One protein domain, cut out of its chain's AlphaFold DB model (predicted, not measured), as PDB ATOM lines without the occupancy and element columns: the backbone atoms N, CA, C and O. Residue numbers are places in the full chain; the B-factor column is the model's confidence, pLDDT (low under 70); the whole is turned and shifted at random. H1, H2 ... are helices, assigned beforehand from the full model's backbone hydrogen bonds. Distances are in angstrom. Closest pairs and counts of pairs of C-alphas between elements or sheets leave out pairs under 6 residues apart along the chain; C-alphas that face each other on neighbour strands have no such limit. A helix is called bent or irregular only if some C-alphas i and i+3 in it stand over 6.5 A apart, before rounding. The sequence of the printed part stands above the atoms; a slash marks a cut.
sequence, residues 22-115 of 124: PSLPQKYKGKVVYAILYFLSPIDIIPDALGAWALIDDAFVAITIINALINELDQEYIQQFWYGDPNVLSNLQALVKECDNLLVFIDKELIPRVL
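Overview. This is residues 22 to 115 of the 124 residues of the protein "DUF1232 domain-containing protein" of Proteiniborus ethanoligenes (UniProt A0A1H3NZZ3). Three helices stand in a row, with H3 in the middle, H1 packed on one side of it and the long H5 crossing it on the other side. Two short helices lie at opposite ends: H4 makes the corner between H3 and the start of H5, and the poorly formed H2 lies near the far end of H5. The printed part has 94 residues with five named helices, H1 to H5 in order along the chain, and no named strand; the class is all helix. It is only just compact, close to loose, with a radius of gyration of the C-alphas of 14.8 A, and its elongated outline spans 42 by 26 by 24 A.

Along the chain. H5, residues 86 to 115, is the longest helix, 40.1 A from C-alpha 86 at (-23.641, 33.252, -21.117) to C-alpha 115 at (-43.480, 4.807, -1.018). It has a kink of 40 degrees near residue 106 and is only just irregular, with C-alphas 108 and 111 6.6 A apart. H3, residues 57 to 72, measures 21.9 A. H1, residues 26 to 40, measures 21.2 A and begins with C-alpha 26 at (-11.351, 14.418, -6.621). H4 is residues 75 to 81. H2, residues 48 to 53, is irregular, with C-alphas 49 and 52 9.2 A apart.

Arrangement. H5 touches H3 with residues 93 to 103 alone, at a steep tilt of 57 degrees, opposite ways; their closest C-alphas, those of Asn 67 and Val 96, are 5.9 A apart. H3 touches H1 with residues 61 to 68 alone, at a shallow tilt of 32 degrees, opposite ways; the closest C-alphas, those of Ala 35 and Ile 65, are 6.4 A apart. H1 and H5 are apart. H5 only just touches H2, with residues 111 to 115 alone and 3 pairs of C-alphas within 8 A, about perpendicular at 79 degrees; the closest are those of Ala 52 and Leu 115, 6.8 A apart. H2 and H3 meet only through their link. H4 is close to H3 but not clearly touching, the closest C-alphas being those of Ile 70 and Ile 78 at 7.7 A. H4 is also close to H5 but not clearly touching, with the C-alphas of Gln 79 and Pro 86 closest at 7.9 A. The helix packing is mostly crossed, but only just. O i to N i+4 pairs within hydrogen-bond range number 9 of 11 in H1, 0 of 2 in H2, 11 of 12 in H3, 2 of 3 in H4 and 22 of 26 in H5; in H2, 2 of 3 O i to N i+3 pairs are within range.

Size, cuts and confidence. The two C-alphas farthest apart, those of Pro 22 and Arg 113, are 42.9 A apart. The printed part has no cut and no long link. Residues 80 to 88, of which 86 to 88 belong to H5, stand free. The mean pLDDT of the printed part is 72.0; residues 38, 41 to 64, 99, 110 and 114 to 115 are under 70.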
ATOM      1  N   PRO A  22      -7.204  18.769 -14.451       83.75
ATOM      2  CA  PRO A  22      -6.475  18.250 -13.297       83.75
ATOM      3  C   PRO A  22      -6.702  19.064 -12.015       83.75
ATOM      4  O   PRO A  22      -6.463  18.538 -10.929       83.75
ATOM      5  N   SER A  23      -7.167  20.311 -12.125       85.19
ATOM      6  CA  SER A  23      -7.405  21.218 -10.993       85.19
ATOM      7  C   SER A  23      -8.692  20.898 -10.230       85.19
ATOM      8  O   SER A  23      -8.876  21.372  -9.109       85.19
ATOM      9  N   LEU A  24      -9.577  20.075 -10.807       82.19
ATOM     10  CA  LEU A  24     -10.832  19.681 -10.181       82.19
ATOM     11  C   LEU A  24     -10.575  18.768  -8.963       82.19
ATOM     12  O   LEU A  24      -9.997  17.683  -9.114       82.19
ATOM     13  N   PRO A  25     -11.064  19.127  -7.760       82.62
ATOM     14  CA  PRO A  25     -10.989  18.258  -6.592       82.62
ATOM     15  C   PRO A  25     -11.588  16.867  -6.853       82.62
ATOM     16  O   PRO A  25     -12.689  16.739  -7.392       82.62
ATOM     17  N   GLN A  26     -10.912  15.807  -6.392       81.38
ATOM     18  CA  GLN A  26     -11.351  14.418  -6.621       81.38
ATOM     19  C   GLN A  26     -12.785  14.140  -6.143       81.38
ATOM     20  O   GLN A  26     -13.498  13.370  -6.787       81.38
ATOM     21  N   LYS A  27     -13.235  14.818  -5.075       79.12
ATOM     22  CA  LYS A  27     -14.615  14.738  -4.563       79.12
ATOM     23  C   LYS A  27     -15.683  15.070  -5.614       79.12
ATOM     24  O   LYS A  27     -16.776  14.519  -5.562       79.12
ATOM     25  N   TYR A  28     -15.367  15.942  -6.571       78.75
ATOM     26  CA  TYR A  28     -16.288  16.364  -7.629       78.75
ATOM     27  C   TYR A  28     -16.076  15.580  -8.921       78.75
ATOM     28  O   TYR A  28     -17.010  15.402  -9.701       78.75
ATOM     29  N   LYS A  29     -14.873  15.035  -9.122       83.12
ATOM     30  CA  LYS A  29     -14.527  14.249 -10.308       83.12
ATOM     31  C   LYS A  29     -15.438  13.033 -10.483       83.12
ATOM     32  O   LYS A  29     -15.886  12.768 -11.592       83.12
ATOM     33  N   GLY A  30     -15.787  12.358  -9.384       82.19
ATOM     34  CA  GLY A  30     -16.760  11.260  -9.404       82.19
ATOM     35  C   GLY A  30     -18.147  11.695  -9.889       82.19
ATOM     36  O   GLY A  30     -18.725  11.027 -10.740       82.19
ATOM     37  N   LYS A  31     -18.645  12.848  -9.422       79.62
ATOM     38  CA  LYS A  31     -19.953  13.396  -9.826       79.62
ATOM     39  C   LYS A  31     -19.987  13.760 -11.314       79.62
ATOM     40  O   LYS A  31     -20.946  13.431 -12.003       79.62
ATOM     41  N   VAL A  32     -18.924  14.388 -11.823       82.06
ATOM     42  CA  VAL A  32     -18.810  14.761 -13.244       82.06
ATOM     43  C   VAL A  32     -18.731  13.526 -14.139       82.06
ATOM     44  O   VAL A  32     -19.395  13.464 -15.168       82.06
ATOM     45  N   VAL A  33     -17.941  12.523 -13.753       83.06
ATOM     46  CA  VAL A  33     -17.841  11.275 -14.521       83.06
ATOM     47  C   VAL A  33     -19.176  10.535 -14.520       83.06
ATOM     48  O   VAL A  33     -19.610  10.083 -15.574       83.06
ATOM     49  N   TYR A  34     -19.861  10.473 -13.375       77.50
ATOM     50  CA  TYR A  34     -21.207   9.908 -13.284       77.50
ATOM     51  C   TYR A  34     -22.184  10.622 -14.228       77.50
ATOM     52  O   TYR A  34     -22.947   9.967 -14.926       77.50
ATOM     53  N   ALA A  35     -22.086  11.949 -14.342       76.94
ATOM     54  CA  ALA A  35     -22.891  12.735 -15.274       76.94
ATOM     55  C   ALA A  35     -22.654  12.394 -16.734       76.94
ATOM     56  O   ALA A  35     -23.598  12.264 -17.501       76.94
ATOM     57  N   ILE A  36     -21.387  12.273 -17.119       78.88
ATOM     58  CA  ILE A  36     -21.001  11.941 -18.488       78.88
ATOM     59  C   ILE A  36     -21.480  10.533 -18.829       78.88
ATOM     60  O   ILE A  36     -22.034  10.327 -19.904       78.88
ATOM     61  N   LEU A  37     -21.293   9.576 -17.914       77.62
ATOM     62  CA  LEU A  37     -21.771   8.204 -18.081       77.62
ATOM     63  C   LEU A  37     -23.290   8.159 -18.225       77.62
ATOM     64  O   LEU A  37     -23.784   7.472 -19.110       77.62
ATOM     65  N   TYR A  38     -24.005   8.929 -17.405       69.00
ATOM     66  CA  TYR A  38     -25.451   9.063 -17.481       69.00
ATOM     67  C   TYR A  38     -25.902   9.648 -18.825       69.00
ATOM     68  O   TYR A  38     -26.713   9.059 -19.527       69.00
ATOM     69  N   PHE A  39     -25.301  10.766 -19.230       70.69
ATOM     70  CA  PHE A  39     -25.627  11.468 -20.468       70.69
ATOM     71  C   PHE A  39     -25.343  10.642 -21.730       70.69
ATOM     72  O   PHE A  39     -26.030  10.782 -22.740       70.69
ATOM     73  N   LEU A  40     -24.303   9.804 -21.693       70.56
ATOM     74  CA  LEU A  40     -23.930   8.917 -22.795       70.56
ATOM     75  C   LEU A  40     -24.681   7.591 -22.782       70.56
ATOM     76  O   LEU A  40     -24.548   6.849 -23.754       70.56
ATOM     77  N   SER A  41     -25.408   7.265 -21.714       63.31
ATOM     78  CA  SER A  41     -26.058   5.972 -21.593       63.31
ATOM     79  C   SER A  41     -27.270   5.893 -22.524       63.31
ATOM     80  O   SER A  41     -28.242   6.613 -22.318       63.31
ATOM     81  N   PRO A  42     -27.278   5.001 -23.532       45.59
ATOM     82  CA  PRO A  42     -28.475   4.705 -24.313       45.59
ATOM     83  C   PRO A  42     -29.407   3.709 -23.591       45.59
ATOM     84  O   PRO A  42     -30.331   3.185 -24.207       45.59
ATOM     85  N   ILE A  43     -29.113   3.376 -22.327       49.31
ATOM     86  CA  ILE A  43     -29.728   2.300 -21.540       49.31
ATOM     87  C   ILE A  43     -29.985   2.820 -20.118       49.31
ATOM     88  O   ILE A  43     -29.073   3.390 -19.517       49.31
ATOM     89  N   ASP A  44     -31.178   2.584 -19.569       59.41
ATOM     90  CA  ASP A  44     -31.492   2.840 -18.157       59.41
ATOM     91  C   ASP A  44     -30.481   2.118 -17.253       59.41
ATOM     92  O   ASP A  44     -30.453   0.887 -17.163       59.41
ATOM     93  N   ILE A  45     -29.584   2.888 -16.624       49.47
ATOM     94  CA  ILE A  45     -28.581   2.354 -15.689       49.47
ATOM     95  C   ILE A  45     -29.249   2.017 -14.355       49.47
ATOM     96  O   ILE A  45     -28.799   1.096 -13.672       49.47
ATOM     97  N   ILE A  46     -30.314   2.740 -13.990       53.88
ATOM     98  CA  ILE A  46     -31.169   2.418 -12.851       53.88
ATOM     99  C   ILE A  46     -32.062   1.255 -13.287       53.88
ATOM    100  O   ILE A  46     -32.968   1.434 -14.094       53.88
ATOM    101  N   PRO A  47     -31.831   0.037 -12.776       49.81
ATOM    102  CA  PRO A  47     -32.724  -1.066 -13.069       49.81
ATOM    103  C   PRO A  47     -34.084  -0.753 -12.435       49.81
ATOM    104  O   PRO A  47     -34.123  -0.251 -11.306       49.81
ATOM    105  N   ASP A  48     -35.183  -1.171 -13.068       55.25
ATOM    106  CA  ASP A  48     -36.552  -1.109 -12.507       55.25
ATOM    107  C   ASP A  48     -36.650  -1.652 -11.059       55.25
ATOM    108  O   ASP A  48     -37.568  -1.336 -10.300       55.25
ATOM    109  N   ALA A  49     -35.664  -2.451 -10.639       53.03
ATOM    110  CA  ALA A  49     -35.479  -2.955  -9.284       53.03
ATOM    111  C   ALA A  49     -35.301  -1.872  -8.195       53.03
ATOM    112  O   ALA A  49     -35.448  -2.196  -7.016       53.03
ATOM    113  N   LEU A  50     -34.998  -0.612  -8.539       54.72
ATOM    114  CA  LEU A  50     -34.878   0.496  -7.576       54.72
ATOM    115  C   LEU A  50     -36.226   1.157  -7.206       54.72
ATOM    116  O   LEU A  50     -36.261   2.093  -6.402       54.72
ATOM    117  N   GLY A  51     -37.354   0.642  -7.708       64.06
ATOM    118  CA  GLY A  51     -38.693   1.033  -7.251       64.06
ATOM    119  C   GLY A  51     -39.007   2.508  -7.527       64.06
ATOM    120  O   GLY A  51     -38.831   2.976  -8.645       64.06
ATOM    121  N   ALA A  52     -39.461   3.273  -6.524       55.72
ATOM    122  CA  ALA A  52     -39.841   4.685  -6.712       55.72
ATOM    123  C   ALA A  52     -38.699   5.607  -7.181       55.72
ATOM    124  O   ALA A  52     -38.980   6.686  -7.695       55.72
ATOM    125  N   TRP A  53     -37.436   5.189  -7.049       53.94
ATOM    126  CA  TRP A  53     -36.292   5.922  -7.600       53.94
ATOM    127  C   TRP A  53     -36.230   5.845  -9.132       53.94
ATOM    128  O   TRP A  53     -35.813   6.812  -9.761       53.94
ATOM    129  N   ALA A  54     -36.714   4.754  -9.737       56.69
ATOM    130  CA  ALA A  54     -36.767   4.590 -11.192       56.69
ATOM    131  C   ALA A  54     -37.814   5.506 -11.858       56.69
ATOM    132  O   ALA A  54     -37.700   5.830 -13.032       56.69
ATOM    133  N   LEU A  55     -38.812   5.996 -11.109       53.03
ATOM    134  CA  LEU A  55     -39.832   6.917 -11.634       53.03
ATOM    135  C   LEU A  55     -39.319   8.351 -11.847       53.03
ATOM    136  O   LEU A  55     -40.006   9.155 -12.474       53.03
ATOM    137  N   ILE A  56     -38.160   8.693 -11.278       59.19
ATOM    138  CA  ILE A  56     -37.651  10.069 -11.191       59.19
ATOM    139  C   ILE A  56     -36.366  10.249 -12.037       59.19
ATOM    140  O   ILE A  56     -35.832  11.355 -12.125       59.19
ATOM    141  N   ASP A  57     -35.886   9.183 -12.684       63.78
ATOM    142  CA  ASP A  57     -34.500   9.020 -13.142       63.78
ATOM    143  C   ASP A  57     -34.014  10.119 -14.115       63.78
ATOM    144  O   ASP A  57     -33.105  10.880 -13.770       63.78
ATOM    145  N   ASP A  58     -34.680  10.306 -15.259       59.72
ATOM    146  CA  ASP A  58     -34.193  11.116 -16.399       59.72
ATOM    147  C   ASP A  58     -33.790  12.566 -16.088       59.72
ATOM    148  O   ASP A  58     -32.733  13.061 -16.495       59.72
ATOM    149  N   ALA A  59     -34.641  13.293 -15.367       57.66
ATOM    150  CA  ALA A  59     -34.424  14.715 -15.104       57.66
ATOM    151  C   ALA A  59     -33.682  14.956 -13.786       57.66
ATOM    152  O   ALA A  59     -32.937  15.927 -13.658       57.66
ATOM    153  N   PHE A  60     -33.870  14.083 -12.797       66.25
ATOM    154  CA  PHE A  60     -33.373  14.300 -11.443       66.25
ATOM    155  C   PHE A  60     -31.862  14.135 -11.355       66.25
ATOM    156  O   PHE A  60     -31.198  14.938 -10.700       66.25
ATOM    157  N   VAL A  61     -31.300  13.144 -12.049       67.00
ATOM    158  CA  VAL A  61     -29.850  12.928 -12.093       67.00
ATOM    159  C   VAL A  61     -29.159  14.105 -12.779       67.00
ATOM    160  O   VAL A  61     -28.208  14.670 -12.231       67.00
ATOM    161  N   ALA A  62     -29.685  14.540 -13.927       67.44
ATOM    162  CA  ALA A  62     -29.183  15.708 -14.642       67.44
ATOM    163  C   ALA A  62     -29.245  16.974 -13.770       67.44
ATOM    164  O   ALA A  62     -28.237  17.660 -13.609       67.44
ATOM    165  N   ILE A  63     -30.392  17.248 -13.143       69.25
ATOM    166  CA  ILE A  63     -30.577  18.391 -12.238       69.25
ATOM    167  C   ILE A  63     -29.612  18.316 -11.055       69.25
ATOM    168  O   ILE A  63     -28.958  19.308 -10.755       69.25
ATOM    169  N   THR A  64     -29.481  17.162 -10.402       68.50
ATOM    170  CA  THR A  64     -28.629  16.988  -9.213       68.50
ATOM    171  C   THR A  64     -27.166  17.257  -9.534       68.50
ATOM    172  O   THR A  64     -26.449  17.889  -8.758       68.50
ATOM    173  N   ILE A  65     -26.709  16.803 -10.698       71.25
ATOM    174  CA  ILE A  65     -25.340  17.025 -11.153       71.25
ATOM    175  C   ILE A  65     -25.123  18.489 -11.499       71.25
ATOM    176  O   ILE A  65     -24.132  19.072 -11.066       71.25
ATOM    177  N   ILE A  66     -26.031  19.084 -12.272       73.88
ATOM    178  CA  ILE A  66     -25.938  20.497 -12.638       73.88
ATOM    179  C   ILE A  66     -25.961  21.357 -11.365       73.88
ATOM    180  O   ILE A  66     -25.172  22.292 -11.243       73.88
ATOM    181  N   ASN A  67     -26.783  20.991 -10.383       76.06
ATOM    182  CA  ASN A  67     -26.838  21.633  -9.078       76.06
ATOM    183  C   ASN A  67     -25.526  21.504  -8.307       76.06
ATOM    184  O   ASN A  67     -24.996  22.502  -7.827       76.06
ATOM    185  N   ALA A  68     -24.953  20.299  -8.245       72.62
ATOM    186  CA  ALA A  68     -23.654  20.086  -7.618       72.62
ATOM    187  C   ALA A  68     -22.563  20.927  -8.294       72.62
ATOM    188  O   ALA A  68     -21.737  21.520  -7.614       72.62
ATOM    189  N   LEU A  69     -22.575  21.034  -9.623       74.62
ATOM    190  CA  LEU A  69     -21.610  21.858 -10.345       74.62
ATOM    191  C   LEU A  69     -21.770  23.336 -10.017       74.62
ATOM    192  O   LEU A  69     -20.783  23.981  -9.698       74.62
ATOM    193  N   ILE A  70     -22.996  23.855 -10.056       74.81
ATOM    194  CA  ILE A  70     -23.280  25.283  -9.865       74.81
ATOM    195  C   ILE A  70     -23.087  25.726  -8.412       74.81
ATOM    196  O   ILE A  70     -22.664  26.855  -8.183       74.81
ATOM    197  N   ASN A  71     -23.391  24.862  -7.440       75.25
ATOM    198  CA  ASN A  71     -23.284  25.195  -6.019       75.25
ATOM    199  C   ASN A  71     -21.903  24.893  -5.421       75.25
ATOM    200  O   ASN A  71     -21.531  25.512  -4.425       75.25
ATOM    201  N   GLU A  72     -21.161  23.921  -5.963       76.38
ATOM    202  CA  GLU A  72     -19.904  23.450  -5.362       76.38
ATOM    203  C   GLU A  72     -18.644  23.885  -6.124       76.38
ATOM    204  O   GLU A  72     -17.548  23.794  -5.555       76.38
ATOM    205  N   LEU A  73     -18.782  24.327  -7.381       78.75
ATOM    206  CA  LEU A  73     -17.710  24.934  -8.172       78.75
ATOM    207  C   LEU A  73     -17.945  26.437  -8.312       78.75
ATOM    208  O   LEU A  73     -19.075  26.893  -8.472       78.75
ATOM    209  N   ASP A  74     -16.858  27.200  -8.309       81.25
ATOM    210  CA  ASP A  74     -16.935  28.645  -8.480       81.25
ATOM    211  C   ASP A  74     -17.536  29.000  -9.847       81.25
ATOM    212  O   ASP A  74     -17.178  28.433 -10.883       81.25
ATOM    213  N   GLN A  75     -18.440  29.980  -9.879       78.44
ATOM    214  CA  GLN A  75     -19.102  30.399 -11.117       78.44
ATOM    215  C   GLN A  75     -18.095  30.823 -12.196       78.44
ATOM    216  O   GLN A  75     -18.266  30.488 -13.368       78.44
ATOM    217  N   GLU A  76     -17.031  31.522 -11.800       81.38
ATOM    218  CA  GLU A  76     -15.945  31.925 -12.698       81.38
ATOM    219  C   GLU A  76     -15.224  30.711 -13.293       81.38
ATOM    220  O   GLU A  76     -14.876  30.719 -14.471       81.38
ATOM    221  N   TYR A  77     -15.059  29.640 -12.512       83.62
ATOM    222  CA  TYR A  77     -14.456  28.392 -12.971       83.62
ATOM    223  C   TYR A  77     -15.338  27.694 -14.015       83.62
ATOM    224  O   TYR A  77     -14.853  27.293 -15.068       83.62
ATOM    225  N   ILE A  78     -16.653  27.613 -13.789       82.88
ATOM    226  CA  ILE A  78     -17.595  27.022 -14.758       82.88
ATOM    227  C   ILE A  78     -17.606  27.823 -16.067       82.88
ATOM    228  O   ILE A  78     -17.586  27.246 -17.156       82.88
ATOM    229  N   GLN A  79     -17.599  29.156 -15.974       82.88
ATOM    230  CA  GLN A  79     -17.609  30.044 -17.138       82.88
ATOM    231  C   GLN A  79     -16.373  29.881 -18.031       82.88
ATOM    232  O   GLN A  79     -16.493  30.033 -19.244       82.88
ATOM    233  N   GLN A  80     -15.212  29.513 -17.477       85.00
ATOM    234  CA  GLN A  80     -13.997  29.253 -18.267       85.00
ATOM    235  C   GLN A  80     -14.154  28.082 -19.244       85.00
ATOM    236  O   GLN A  80     -13.488  28.045 -20.280       85.00
ATOM    237  N   PHE A  81     -15.028  27.125 -18.925       83.94
ATOM    238  CA  PHE A  81     -15.265  25.932 -19.737       83.94
ATOM    239  C   PHE A  81     -16.586  25.984 -20.516       83.94
ATOM    240  O   PHE A  81     -16.836  25.103 -21.343       83.94
ATOM    241  N   TRP A  82     -17.418  27.006 -20.290       84.50
ATOM    242  CA  TRP A  82     -18.685  27.189 -20.993       84.50
ATOM    243  C   TRP A  82     -18.464  27.752 -22.399       84.50
ATOM    244  O   TRP A  82     -17.897  28.828 -22.571       84.50
ATOM    245  N   TYR A  83     -18.932  27.020 -23.410       80.62
ATOM    246  CA  TYR A  83     -18.813  27.414 -24.819       80.62
ATOM    247  C   TYR A  83     -20.103  28.036 -25.390       80.62
ATOM    248  O   TYR A  83     -20.079  28.622 -26.471       80.62
ATOM    249  N   GLY A  84     -21.224  27.907 -24.674       77.56
ATOM    250  CA  GLY A  84     -22.535  28.404 -25.094       77.56
ATOM    251  C   GLY A  84     -22.782  29.878 -24.750       77.56
ATOM    252  O   GLY A  84     -21.907  30.602 -24.276       77.56
ATOM    253  N   ASP A  85     -24.023  30.330 -24.940       80.50
ATOM    254  CA  ASP A  85     -24.438  31.696 -24.589       80.50
ATOM    255  C   ASP A  85     -24.374  31.906 -23.055       80.50
ATOM    256  O   ASP A  85     -24.957  31.115 -22.305       80.50
ATOM    257  N   PRO A  86     -23.689  32.949 -22.549       77.62
ATOM    258  CA  PRO A  86     -23.641  33.252 -21.117       77.62
ATOM    259  C   PRO A  86     -25.023  33.444 -20.477       77.62
ATOM    260  O   PRO A  86     -25.232  33.043 -19.333       77.62
ATOM    261  N   ASN A  87     -25.994  33.993 -21.216       77.56
ATOM    262  CA  ASN A  87     -27.364  34.172 -20.728       77.56
ATOM    263  C   ASN A  87     -28.059  32.826 -20.503       77.56
ATOM    264  O   ASN A  87     -28.875  32.686 -19.594       77.56
ATOM    265  N   VAL A  88     -27.729  31.821 -21.318       76.94
ATOM    266  CA  VAL A  88     -28.256  30.462 -21.168       76.94
ATOM    267  C   VAL A  88     -27.713  29.821 -19.895       76.94
ATOM    268  O   VAL A  88     -28.491  29.226 -19.154       76.94
ATOM    269  N   LEU A  89     -26.424  30.006 -19.591       75.88
ATOM    270  CA  LEU A  89     -25.833  29.525 -18.340       75.88
ATOM    271  C   LEU A  89     -26.487  30.186 -17.117       75.88
ATOM    272  O   LEU A  89     -26.865  29.487 -16.183       75.88
ATOM    273  N   SER A  90     -26.690  31.506 -17.134       76.69
ATOM    274  CA  SER A  90     -27.373  32.207 -16.034       76.69
ATOM    275  C   SER A  90     -28.827  31.759 -15.853       76.69
ATOM    276  O   SER A  90     -29.284  31.593 -14.723       76.69
ATOM    277  N   ASN A  91     -29.548  31.496 -16.945       78.81
ATOM    278  CA  ASN A  91     -30.904  30.946 -16.879       78.81
ATOM    279  C   ASN A  91     -30.916  29.507 -16.347       78.81
ATOM    280  O   ASN A  91     -31.796  29.156 -15.565       78.81
ATOM    281  N   LEU A  92     -29.932  28.687 -16.733       74.94
ATOM    282  CA  LEU A  92     -29.755  27.333 -16.210       74.94
ATOM    283  C   LEU A  92     -29.506  27.370 -14.698       74.94
ATOM    284  O   LEU A  92     -30.135  26.620 -13.963       74.94
ATOM    285  N   GLN A  93     -28.656  28.285 -14.223       75.12
ATOM    286  CA  GLN A  93     -28.408  28.496 -12.794       75.12
ATOM    287  C   GLN A  93     -29.674  28.886 -12.034       75.12
ATOM    288  O   GLN A  93     -29.941  28.329 -10.970       75.12
ATOM    289  N   ALA A  94     -30.479  29.796 -12.583       76.69
ATOM    290  CA  ALA A  94     -31.754  30.171 -11.979       76.69
ATOM    291  C   ALA A  94     -32.738  28.988 -11.933       76.69
ATOM    292  O   ALA A  94     -33.354  28.746 -10.897       76.69
ATOM    293  N   LEU A  95     -32.842  28.224 -13.024       73.00
ATOM    294  CA  LEU A  95     -33.719  27.057 -13.116       73.00
ATOM    295  C   LEU A  95     -33.307  25.957 -12.135       73.00
ATOM    296  O   LEU A  95     -34.150  25.380 -11.461       73.00
ATOM    297  N   VAL A  96     -32.011  25.692 -12.023       73.88
ATOM    298  CA  VAL A  96     -31.463  24.667 -11.128       73.88
ATOM    299  C   VAL A  96     -31.711  25.021  -9.668       73.88
ATOM    300  O   VAL A  96     -32.074  24.151  -8.885       73.88
ATOM    301  N   LYS A  97     -31.614  26.307  -9.319       74.12
ATOM    302  CA  LYS A  97     -31.948  26.800  -7.979       74.12
ATOM    303  C   LYS A  97     -33.422  26.575  -7.629       74.12
ATOM    304  O   LYS A  97     -33.741  26.252  -6.490       74.12
ATOM    305  N   GLU A  98     -34.310  26.713  -8.613       75.00
ATOM    306  CA  GLU A  98     -35.728  26.379  -8.462       75.00
ATOM    307  C   GLU A  98     -35.929  24.863  -8.328       75.00
ATOM    308  O   GLU A  98     -36.690  24.399  -7.478       75.00
ATOM    309  N   CYS A  99     -35.189  24.073  -9.110       69.31
ATOM    310  CA  CYS A  99     -35.208  22.622  -9.003       69.31
ATOM    311  C   CYS A  99     -34.689  22.120  -7.654       69.31
ATOM    312  O   CYS A  99     -35.204  21.118  -7.181       69.31
ATOM    313  N   ASP A 100     -33.752  22.802  -6.998       73.38
ATOM    314  CA  ASP A 100     -33.245  22.408  -5.677       73.38
ATOM    315  C   ASP A 100     -34.367  22.368  -4.624       73.38
ATOM    316  O   ASP A 100     -34.486  21.423  -3.840       73.38
ATOM    317  N   ASN A 101     -35.282  23.339  -4.684       74.94
ATOM    318  CA  ASN A 101     -36.488  23.339  -3.856       74.94
ATOM    319  C   ASN A 101     -37.412  22.161  -4.203       74.94
ATOM    320  O   ASN A 101     -38.008  21.561  -3.305       74.94
ATOM    321  N   LEU A 102     -37.510  21.807  -5.489       71.19
ATOM    322  CA  LEU A 102     -38.272  20.642  -5.940       71.19
ATOM    323  C   LEU A 102     -37.630  19.324  -5.496       71.19
ATOM    324  O   LEU A 102     -38.365  18.431  -5.092       71.19
ATOM    325  N   LEU A 103     -36.298  19.195  -5.507       70.81
ATOM    326  CA  LEU A 103     -35.592  18.007  -5.011       70.81
ATOM    327  C   LEU A 103     -35.879  17.802  -3.519       70.81
ATOM    328  O   LEU A 103     -36.252  16.706  -3.106       70.81
ATOM    329  N   VAL A 104     -35.784  18.873  -2.721       76.31
ATOM    330  CA  VAL A 104     -36.098  18.840  -1.283       76.31
ATOM    331  C   VAL A 104     -37.569  18.499  -1.042       76.31
ATOM    332  O   VAL A 104     -37.880  17.741  -0.124       76.31
ATOM    333  N   PHE A 105     -38.479  19.042  -1.853       78.31
ATOM    334  CA  PHE A 105     -39.901  18.710  -1.785       78.31
ATOM    335  C   PHE A 105     -40.159  17.244  -2.148       78.31
ATOM    336  O   PHE A 105     -40.898  16.561  -1.442       78.31
ATOM    337  N   ILE A 106     -39.539  16.737  -3.216       72.19
ATOM    338  CA  ILE A 106     -39.680  15.341  -3.633       72.19
ATOM    339  C   ILE A 106     -39.213  14.416  -2.506       72.19
ATOM    340  O   ILE A 106     -39.970  13.534  -2.104       72.19
ATOM    341  N   ASP A 107     -38.026  14.663  -1.952       72.31
ATOM    342  CA  ASP A 107     -37.432  13.855  -0.885       72.31
ATOM    343  C   ASP A 107     -38.270  13.855   0.403       72.31
ATOM    344  O   ASP A 107     -38.502  12.808   1.006       72.31
ATOM    345  N   LYS A 108     -38.789  15.021   0.808       77.06
ATOM    346  CA  LYS A 108     -39.513  15.165   2.080       77.06
ATOM    347  C   LYS A 108     -41.001  14.850   2.008       77.06
ATOM    348  O   LYS A 108     -41.563  14.401   3.002       77.06
ATOM    349  N   GLU A 109     -41.648  15.113   0.877       75.62
ATOM    350  CA  GLU A 109     -43.111  15.099   0.772       75.62
ATOM    351  C   GLU A 109     -43.619  14.027  -0.192       75.62
ATOM    352  O   GLU A 109     -44.586  13.331   0.125       75.62
ATOM    353  N   LEU A 110     -42.996  13.870  -1.366       68.81
ATOM    354  CA  LEU A 110     -43.476  12.918  -2.377       68.81
ATOM    355  C   LEU A 110     -42.976  11.500  -2.131       68.81
ATOM    356  O   LEU A 110     -43.794  10.584  -2.144       68.81
ATOM    357  N   ILE A 111     -41.682  11.301  -1.872       70.31
ATOM    358  CA  ILE A 111     -41.111   9.969  -1.632       70.31
ATOM    359  C   ILE A 111     -41.811   9.286  -0.445       70.31
ATOM    360  O   ILE A 111     -42.300   8.173  -0.635       70.31
ATOM    361  N   PRO A 112     -41.994   9.923   0.731       73.44
ATOM    362  CA  PRO A 112     -42.678   9.284   1.856       73.44
ATOM    363  C   PRO A 112     -44.164   8.997   1.594       73.44
ATOM    364  O   PRO A 112     -44.701   8.016   2.112       73.44
ATOM    365  N   ARG A 113     -44.834   9.828   0.780       70.75
ATOM    366  CA  ARG A 113     -46.241   9.631   0.388       70.75
ATOM    367  C   ARG A 113     -46.428   8.511  -0.627       70.75
ATOM    368  O   ARG A 113     -47.378   7.748  -0.501       70.75
ATOM    369  N   VAL A 114     -45.560   8.436  -1.634       65.44
ATOM    370  CA  VAL A 114     -45.643   7.462  -2.732       65.44
ATOM    371  C   VAL A 114     -45.123   6.099  -2.294       65.44
ATOM    372  O   VAL A 114     -45.726   5.085  -2.633       65.44
ATOM    373  N   LEU A 115     -44.037   6.063  -1.515       65.75
ATOM    374  CA  LEU A 115     -43.480   4.807  -1.018       65.75
ATOM    375  C   LEU A 115     -44.275   4.194   0.120       65.75
ATOM    376  O   LEU A 115     -44.040   3.026   0.397       65.75
TER     377      LEU A 115